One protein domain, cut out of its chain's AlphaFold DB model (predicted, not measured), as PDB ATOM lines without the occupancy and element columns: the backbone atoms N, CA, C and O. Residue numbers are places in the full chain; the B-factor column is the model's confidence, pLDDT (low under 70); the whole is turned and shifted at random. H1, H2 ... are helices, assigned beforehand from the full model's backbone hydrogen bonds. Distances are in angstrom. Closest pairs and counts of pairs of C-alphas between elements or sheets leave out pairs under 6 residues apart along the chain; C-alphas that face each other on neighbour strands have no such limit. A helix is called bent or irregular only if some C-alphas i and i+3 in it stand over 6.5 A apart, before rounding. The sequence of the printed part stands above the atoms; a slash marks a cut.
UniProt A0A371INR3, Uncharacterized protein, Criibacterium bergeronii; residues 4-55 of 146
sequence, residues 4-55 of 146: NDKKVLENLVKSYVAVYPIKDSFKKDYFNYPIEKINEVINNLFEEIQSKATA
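What this domain is: This is residues 4 to 55 of the 146 residues of an uncharacterized protein of Criibacterium bergeronii (UniProt A0A371INR3). This is a long, loose helical hairpin: H1, kinked near residue 19, runs out, and H2 folds back nearly alongside it, meeting it near the loop. Residues 24 to 30, of which 24 and 25 belong to H1, stick out at one end, and residues 47 to 55, of which 47 to 54 belong to H2, at the other. The printed part has 52 residues with two named helices, H1 then H2, and no named strand: all helix. It is loose, with a radius of gyration of the C-alphas of 13.3 A, a rod spanning 43 by 20 by 14 A.

How they stand to each other: Look at H1, residues 4 to 25: it has a kink of 48 degrees near residue 19 and is irregular, with C-alphas 21 and 24 7.9 A apart. H2, residues 35 to 54, forms a hairpin with it, running opposite ways at a shallow tilt of 9 degrees, though H1's line is a rough one. They only just touch, with 3 pairs of C-alphas within 8 A, through residues 13 to 20 and 35 to 38 alone; the closest C-alphas, of Val 17 and Ile 35, are 6.6 A apart. Every O i to N i+4 pair is within hydrogen-bond range in H2, 14 of 18 in H1.

Where its parts are: Find C-alpha 4 at (156.228, 200.541, 200.090); H1 runs 31.4 A from there. H2 runs 28.2 A to C-alpha 54 at (151.195, 189.921, 184.167).

The domain as a whole: The C-alphas farthest apart, of Ser 25 and Ala 55, are 43.9 A apart. The printed part has no cut, and the link is short. Residues 48 to 55 have pLDDT under 70.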
ATOM      1  N   ASN A   4     155.569 200.438 198.788       76.94
ATOM      2  CA  ASN A   4     156.228 200.541 200.090       76.94
ATOM      3  C   ASN A   4     156.822 199.212 200.563       76.94
ATOM      4  O   ASN A   4     157.982 199.183 200.954       76.94
ATOM      5  N   ASP A   5     156.074 198.116 200.485       77.00
ATOM      6  CA  ASP A   5     156.539 196.808 200.952       77.00
ATOM      7  C   ASP A   5     157.774 196.350 200.157       77.00
ATOM      8  O   ASP A   5     158.724 195.818 200.727       77.00
ATOM      9  N   LYS A   6     157.790 196.606 198.838       78.56
ATOM     10  CA  LYS A   6     158.946 196.324 197.969       78.56
ATOM     11  C   LYS A   6     160.179 197.110 198.416       78.56
ATOM     12  O   LYS A   6     161.253 196.535 198.565       78.56
ATOM     13  N   LYS A   7     160.003 198.403 198.685       80.31
ATOM     14  CA  LYS A   7     161.074 199.286 199.156       80.31
ATOM     15  C   LYS A   7     161.617 198.854 200.522       80.31
ATOM     16  O   LYS A   7     162.821 198.906 200.748       80.31
ATOM     17  N   VAL A   8     160.746 198.395 201.422       84.50
ATOM     18  CA  VAL A   8     161.147 197.851 202.729       84.50
ATOM     19  C   VAL A   8     161.983 196.583 202.557       84.50
ATOM     20  O   VAL A   8     163.027 196.461 203.196       84.50
ATOM     21  N   LEU A   9     161.572 195.675 201.669       82.62
ATOM     22  CA  LEU A   9     162.305 194.435 201.411       82.62
ATOM     23  C   LEU A   9     163.692 194.710 200.811       82.62
ATOM     24  O   LEU A   9     164.686 194.181 201.296       82.62
ATOM     25  N   GLU A  10     163.778 195.594 199.813       83.44
ATOM     26  CA  GLU A  10     165.059 196.012 199.227       83.44
ATOM     27  C   GLU A  10     165.989 196.641 200.272       83.44
ATOM     28  O   GLU A  10     167.190 196.367 200.285       83.44
ATOM     29  N   ASN A  11     165.446 197.455 201.180       86.75
ATOM     30  CA  ASN A  11     166.225 198.059 202.257       86.75
ATOM     31  C   ASN A  11     166.734 197.016 203.257       86.75
ATOM     32  O   ASN A  11     167.892 197.085 203.664       86.75
ATOM     33  N   LEU A  12     165.908 196.035 203.629       86.06
ATOM     34  CA  LEU A  12     166.308 194.960 204.542       86.06
ATOM     35  C   LEU A  12     167.485 194.157 203.975       86.06
ATOM     36  O   LEU A  12     168.428 193.822 204.688       86.06
ATOM     37  N   VAL A  13     167.445 193.900 202.672       85.06
ATOM     38  CA  VAL A  13     168.463 193.128 201.955       85.06
ATOM     39  C   VAL A  13     169.755 193.916 201.843       85.06
ATOM     40  O   VAL A  13     170.819 193.376 202.127       85.06
ATOM     41  N   LYS A  14     169.674 195.207 201.509       86.44
ATOM     42  CA  LYS A  14     170.842 196.099 201.515       86.44
ATOM     43  C   LYS A  14     171.524 196.122 202.879       86.44
ATOM     44  O   LYS A  14     172.743 195.997 202.944       86.44
ATOM     45  N   SER A  15     170.748 196.217 203.959       87.94
ATOM     46  CA  SER A  15     171.281 196.161 205.322       87.94
ATOM     47  C   SER A  15     171.934 194.813 205.622       87.94
ATOM     48  O   SER A  15     173.026 194.774 206.176       87.94
ATOM     49  N   TYR A  16     171.316 193.705 205.212       85.56
ATOM     50  CA  TYR A  16     171.892 192.375 205.399       85.56
ATOM     51  C   TYR A  16     173.224 192.211 204.656       85.56
ATOM     52  O   TYR A  16     174.205 191.762 205.243       85.56
ATOM     53  N   VAL A  17     173.285 192.625 203.386       85.12
ATOM     54  CA  VAL A  17     174.501 192.567 202.558       85.12
ATOM     55  C   VAL A  17     175.603 193.457 203.130       85.12
ATOM     56  O   VAL A  17     176.758 193.050 203.126       85.12
ATOM     57  N   ALA A  18     175.266 194.632 203.666       87.56
ATOM     58  CA  ALA A  18     176.237 195.527 204.294       87.56
ATOM     59  C   ALA A  18     176.840 194.953 205.589       87.56
ATOM     60  O   ALA A  18     177.995 195.230 205.903       87.56
ATOM     61  N   VAL A  19     176.076 194.148 206.332       88.19
ATOM     62  CA  VAL A  19     176.514 193.537 207.601       88.19
ATOM     63  C   VAL A  19     177.157 192.159 207.379       88.19
ATOM     64  O   VAL A  19     177.939 191.694 208.202       88.19
ATOM     65  N   TYR A  20     176.913 191.505 206.245       85.31
ATOM     66  CA  TYR A  20     177.474 190.186 205.943       85.31
ATOM     67  C   TYR A  20     179.017 190.089 205.998       85.31
ATOM     68  O   TYR A  20     179.516 189.073 206.485       85.31
ATOM     69  N   PRO A  21     179.809 191.099 205.571       87.12
ATOM     70  CA  PRO A  21     181.270 191.068 205.686       87.12
ATOM     71  C   PRO A  21     181.772 190.990 207.130       87.12
ATOM     72  O   PRO A  21     182.877 190.518 207.366       87.12
ATOM     73  N   ILE A  22     180.962 191.437 208.094       88.19
ATOM     74  CA  ILE A  22     181.279 191.407 209.525       88.19
ATOM     75  C   ILE A  22     180.534 190.283 210.258       88.19
ATOM     76  O   ILE A  22     180.420 190.319 211.480       88.19
ATOM     77  N   LYS A  23     180.028 189.272 209.535       81.94
ATOM     78  CA  LYS A  23     179.251 188.157 210.109       81.94
ATOM     79  C   LYS A  23     179.984 187.401 211.219       81.94
ATOM     80  O   LYS A  23     179.335 186.930 212.145       81.94
ATOM     81  N   ASP A  24     181.313 187.318 211.146       83.12
ATOM     82  CA  ASP A  24     182.139 186.602 212.126       83.12
ATOM     83  C   ASP A  24     182.194 187.322 213.485       83.12
ATOM     84  O   ASP A  24     182.505 186.709 214.504       83.12
ATOM     85  N   SER A  25     181.818 188.607 213.518       85.75
ATOM     86  CA  SER A  25     181.630 189.384 214.749       85.75
ATOM     87  C   SER A  25     180.307 189.069 215.462       85.75
ATOM     88  O   SER A  25     180.089 189.516 216.588       85.75
ATOM     89  N   PHE A  26     179.407 188.316 214.823       81.38
ATOM     90  CA  PHE A  26     178.119 187.903 215.371       81.38
ATOM     91  C   PHE A  26     178.123 186.404 215.696       81.38
ATOM     92  O   PHE A  26     178.978 185.644 215.247       81.38
ATOM     93  N   LYS A  27     177.144 185.937 216.485       82.00
ATOM     94  CA  LYS A  27     176.977 184.490 216.703       82.00
ATOM     95  C   LYS A  27     176.751 183.789 215.359       82.00
ATOM     96  O   LYS A  27     175.979 184.280 214.533       82.00
ATOM     97  N   LYS A  28     177.380 182.620 215.191       73.31
ATOM     98  CA  LYS A  28     177.360 181.820 213.951       73.31
ATOM     99  C   LYS A  28     175.951 181.580 213.396       73.31
ATOM    100  O   LYS A  28     175.777 181.576 212.184       73.31
ATOM    101  N   ASP A  29     174.951 181.476 214.268       79.56
ATOM    102  CA  ASP A  29     173.578 181.122 213.890       79.56
ATOM    103  C   ASP A  29     172.746 182.294 213.339       79.56
ATOM    104  O   ASP A  29     171.598 182.102 212.937       79.56
ATOM    105  N   TYR A  30     173.281 183.522 213.324       80.00
ATOM    106  CA  TYR A  30     172.555 184.681 212.790       80.00
ATOM    107  C   TYR A  30     172.652 184.808 211.262       80.00
ATOM    108  O   TYR A  30     171.776 185.411 210.641       80.00
ATOM    109  N   PHE A  31     173.672 184.215 210.635       82.69
ATOM    110  CA  PHE A  31     173.946 184.351 209.199       82.69
ATOM    111  C   PHE A  31     173.861 183.002 208.474       82.69
ATOM    112  O   PHE A  31     174.818 182.536 207.863       82.69
ATOM    113  N   ASN A  32     172.675 182.391 208.518       83.88
ATOM    114  CA  ASN A  32     172.421 181.060 207.945       83.88
ATOM    115  C   ASN A  32     172.302 181.036 206.412       83.88
ATOM    116  O   ASN A  32     172.247 179.963 205.813       83.88
ATOM    117  N   TYR A  33     172.236 182.203 205.768       82.06
ATOM    118  CA  TYR A  33     171.982 182.317 204.336       82.06
ATOM    119  C   TYR A  33     173.139 183.047 203.640       82.06
ATOM    120  O   TYR A  33     173.476 184.164 204.030       82.06
ATOM    121  N   PRO A  34     173.769 182.456 202.610       82.81
ATOM    122  CA  PRO A  34     174.745 183.165 201.792       82.81
ATOM    123  C   PRO A  34     174.061 184.256 200.959       82.81
ATOM    124  O   PRO A  34     172.903 184.107 200.563       82.81
ATOM    125  N   ILE A  35     174.793 185.336 200.665       80.50
ATOM    126  CA  ILE A  35     174.286 186.493 199.902       80.50
ATOM    127  C   ILE A  35     173.678 186.057 198.559       80.50
ATOM    128  O   ILE A  35     172.629 186.560 198.162       80.50
ATOM    129  N   GLU A  36     174.297 185.087 197.886       78.44
ATOM    130  CA  GLU A  36     173.846 184.547 196.597       78.44
ATOM    131  C   GLU A  36     172.438 183.948 196.683       78.44
ATOM    132  O   GLU A  36     171.571 184.314 195.893       78.44
ATOM    133  N   LYS A  37     172.166 183.124 197.708       79.69
ATOM    134  CA  LYS A  37     170.828 182.554 197.943       79.69
ATOM    135  C   LYS A  37     169.796 183.622 198.276       79.69
ATOM    136  O   LYS A  37     168.635 183.485 197.912       79.69
ATOM    137  N   ILE A  38     170.191 184.674 198.988       79.00
ATOM    138  CA  ILE A  38     169.277 185.765 199.338       79.00
ATOM    139  C   ILE A  38     168.873 186.519 198.074       79.00
ATOM    140  O   ILE A  38     167.680 186.700 197.838       79.00
ATOM    141  N   ASN A  39     169.841 186.883 197.233       75.94
ATOM    142  CA  ASN A  39     169.579 187.546 195.957       75.94
ATOM    143  C   ASN A  39     168.716 186.680 195.031       75.94
ATOM    144  O   ASN A  39     167.781 187.193 194.425       75.94
ATOM    145  N   GLU A  40     168.969 185.372 194.973       80.69
ATOM    146  CA  GLU A  40     168.165 184.423 194.199       80.69
ATOM    147  C   GLU A  40     166.717 184.347 194.706       80.69
ATOM    148  O   GLU A  40     165.779 184.484 193.924       80.69
ATOM    149  N   VAL A  41     166.505 184.219 196.021       77.25
ATOM    150  CA  VAL A  41     165.160 184.182 196.622       77.25
ATOM    151  C   VAL A  41     164.400 185.481 196.369       77.25
ATOM    152  O   VAL A  41     163.202 185.447 196.103       77.25
ATOM    153  N   ILE A  42     165.076 186.628 196.422       76.25
ATOM    154  CA  ILE A  42     164.458 187.936 196.183       76.25
ATOM    155  C   ILE A  42     164.127 188.133 194.710       76.25
ATOM    156  O   ILE A  42     163.040 188.615 194.403       76.25
ATOM    157  N   ASN A  43     165.035 187.759 193.809       77.88
ATOM    158  CA  ASN A  43     164.793 187.834 192.373       77.88
ATOM    159  C   ASN A  43     163.640 186.911 191.991       77.88
ATOM    160  O   ASN A  43     162.694 187.381 191.374       77.88
ATOM    161  N   ASN A  44     163.624 185.671 192.481       79.38
ATOM    162  CA  ASN A  44     162.509 184.744 192.287       79.38
ATOM    163  C   ASN A  44     161.206 185.274 192.898       79.38
ATOM    164  O   ASN A  44     160.146 185.135 192.299       79.38
ATOM    165  N   LEU A  45     161.256 185.929 194.063       74.69
ATOM    166  CA  LEU A  45     160.085 186.559 194.671       74.69
ATOM    167  C   LEU A  45     159.584 187.735 193.818       74.69
ATOM    168  O   LEU A  45     158.381 187.866 193.604       74.69
ATOM    169  N   PHE A  46     160.476 188.583 193.303       71.31
ATOM    170  CA  PHE A  46     160.108 189.706 192.443       71.31
ATOM    171  C   PHE A  46     159.643 189.260 191.058       71.31
ATOM    172  O   PHE A  46     158.682 189.839 190.556       71.31
ATOM    173  N   GLU A  47     160.242 188.225 190.479       72.19
ATOM    174  CA  GLU A  47     159.812 187.590 189.233       72.19
ATOM    175  C   GLU A  47     158.488 186.851 189.415       72.19
ATOM    176  O   GLU A  47     157.606 186.969 188.569       72.19
ATOM    177  N   GLU A  48     158.254 186.178 190.545       65.00
ATOM    178  CA  GLU A  48     156.937 185.641 190.894       65.00
ATOM    179  C   GLU A  48     155.901 186.758 191.053       65.00
ATOM    180  O   GLU A  48     154.736 186.590 190.696       65.00
ATOM    181  N   ILE A  49     156.285 187.906 191.613       61.66
ATOM    182  CA  ILE A  49     155.388 189.053 191.787       61.66
ATOM    183  C   ILE A  49     155.118 189.742 190.442       61.66
ATOM    184  O   ILE A  49     153.982 190.141 190.197       61.66
ATOM    185  N   GLN A  50     156.108 189.856 189.555       56.53
ATOM    186  CA  GLN A  50     155.952 190.424 188.211       56.53
ATOM    187  C   GLN A  50     155.205 189.475 187.268       56.53
ATOM    188  O   GLN A  50     154.332 189.917 186.519       56.53
ATOM    189  N   SER A  51     155.447 188.169 187.368       50.88
ATOM    190  CA  SER A  51     154.653 187.142 186.692       50.88
ATOM    191  C   SER A  51     153.248 187.025 187.285       50.88
ATOM    192  O   SER A  51     152.330 186.717 186.545       50.88
ATOM    193  N   LYS A  52     153.002 187.386 188.558       46.44
ATOM    194  CA  LYS A  52     151.644 187.613 189.121       46.44
ATOM    195  C   LYS A  52     151.040 188.981 188.751       46.44
ATOM    196  O   LYS A  52     149.826 189.156 188.868       46.44
ATOM    197  N   ALA A  53     151.841 189.956 188.319       45.88
ATOM    198  CA  ALA A  53     151.363 191.245 187.807       45.88
ATOM    199  C   ALA A  53     150.956 191.161 186.323       45.88
ATOM    200  O   ALA A  53     150.047 191.877 185.907       45.88
ATOM    201  N   THR A  54     151.567 190.251 185.557       39.53
ATOM    202  CA  THR A  54     151.195 189.921 184.167       39.53
ATOM    203  C   THR A  54     150.252 188.717 184.071       39.53
ATOM    204  O   THR A  54     149.342 188.722 183.250       39.53
ATOM    205  N   ALA A  55     150.333 187.748 184.985       41.75
ATOM    206  CA  ALA A  55     149.280 186.769 185.240       41.75
ATOM    207  C   ALA A  55     148.422 187.262 186.404       41.75
ATOM    208  O   ALA A  55     148.580 186.838 187.552       41.75
TER     209      ALA A  55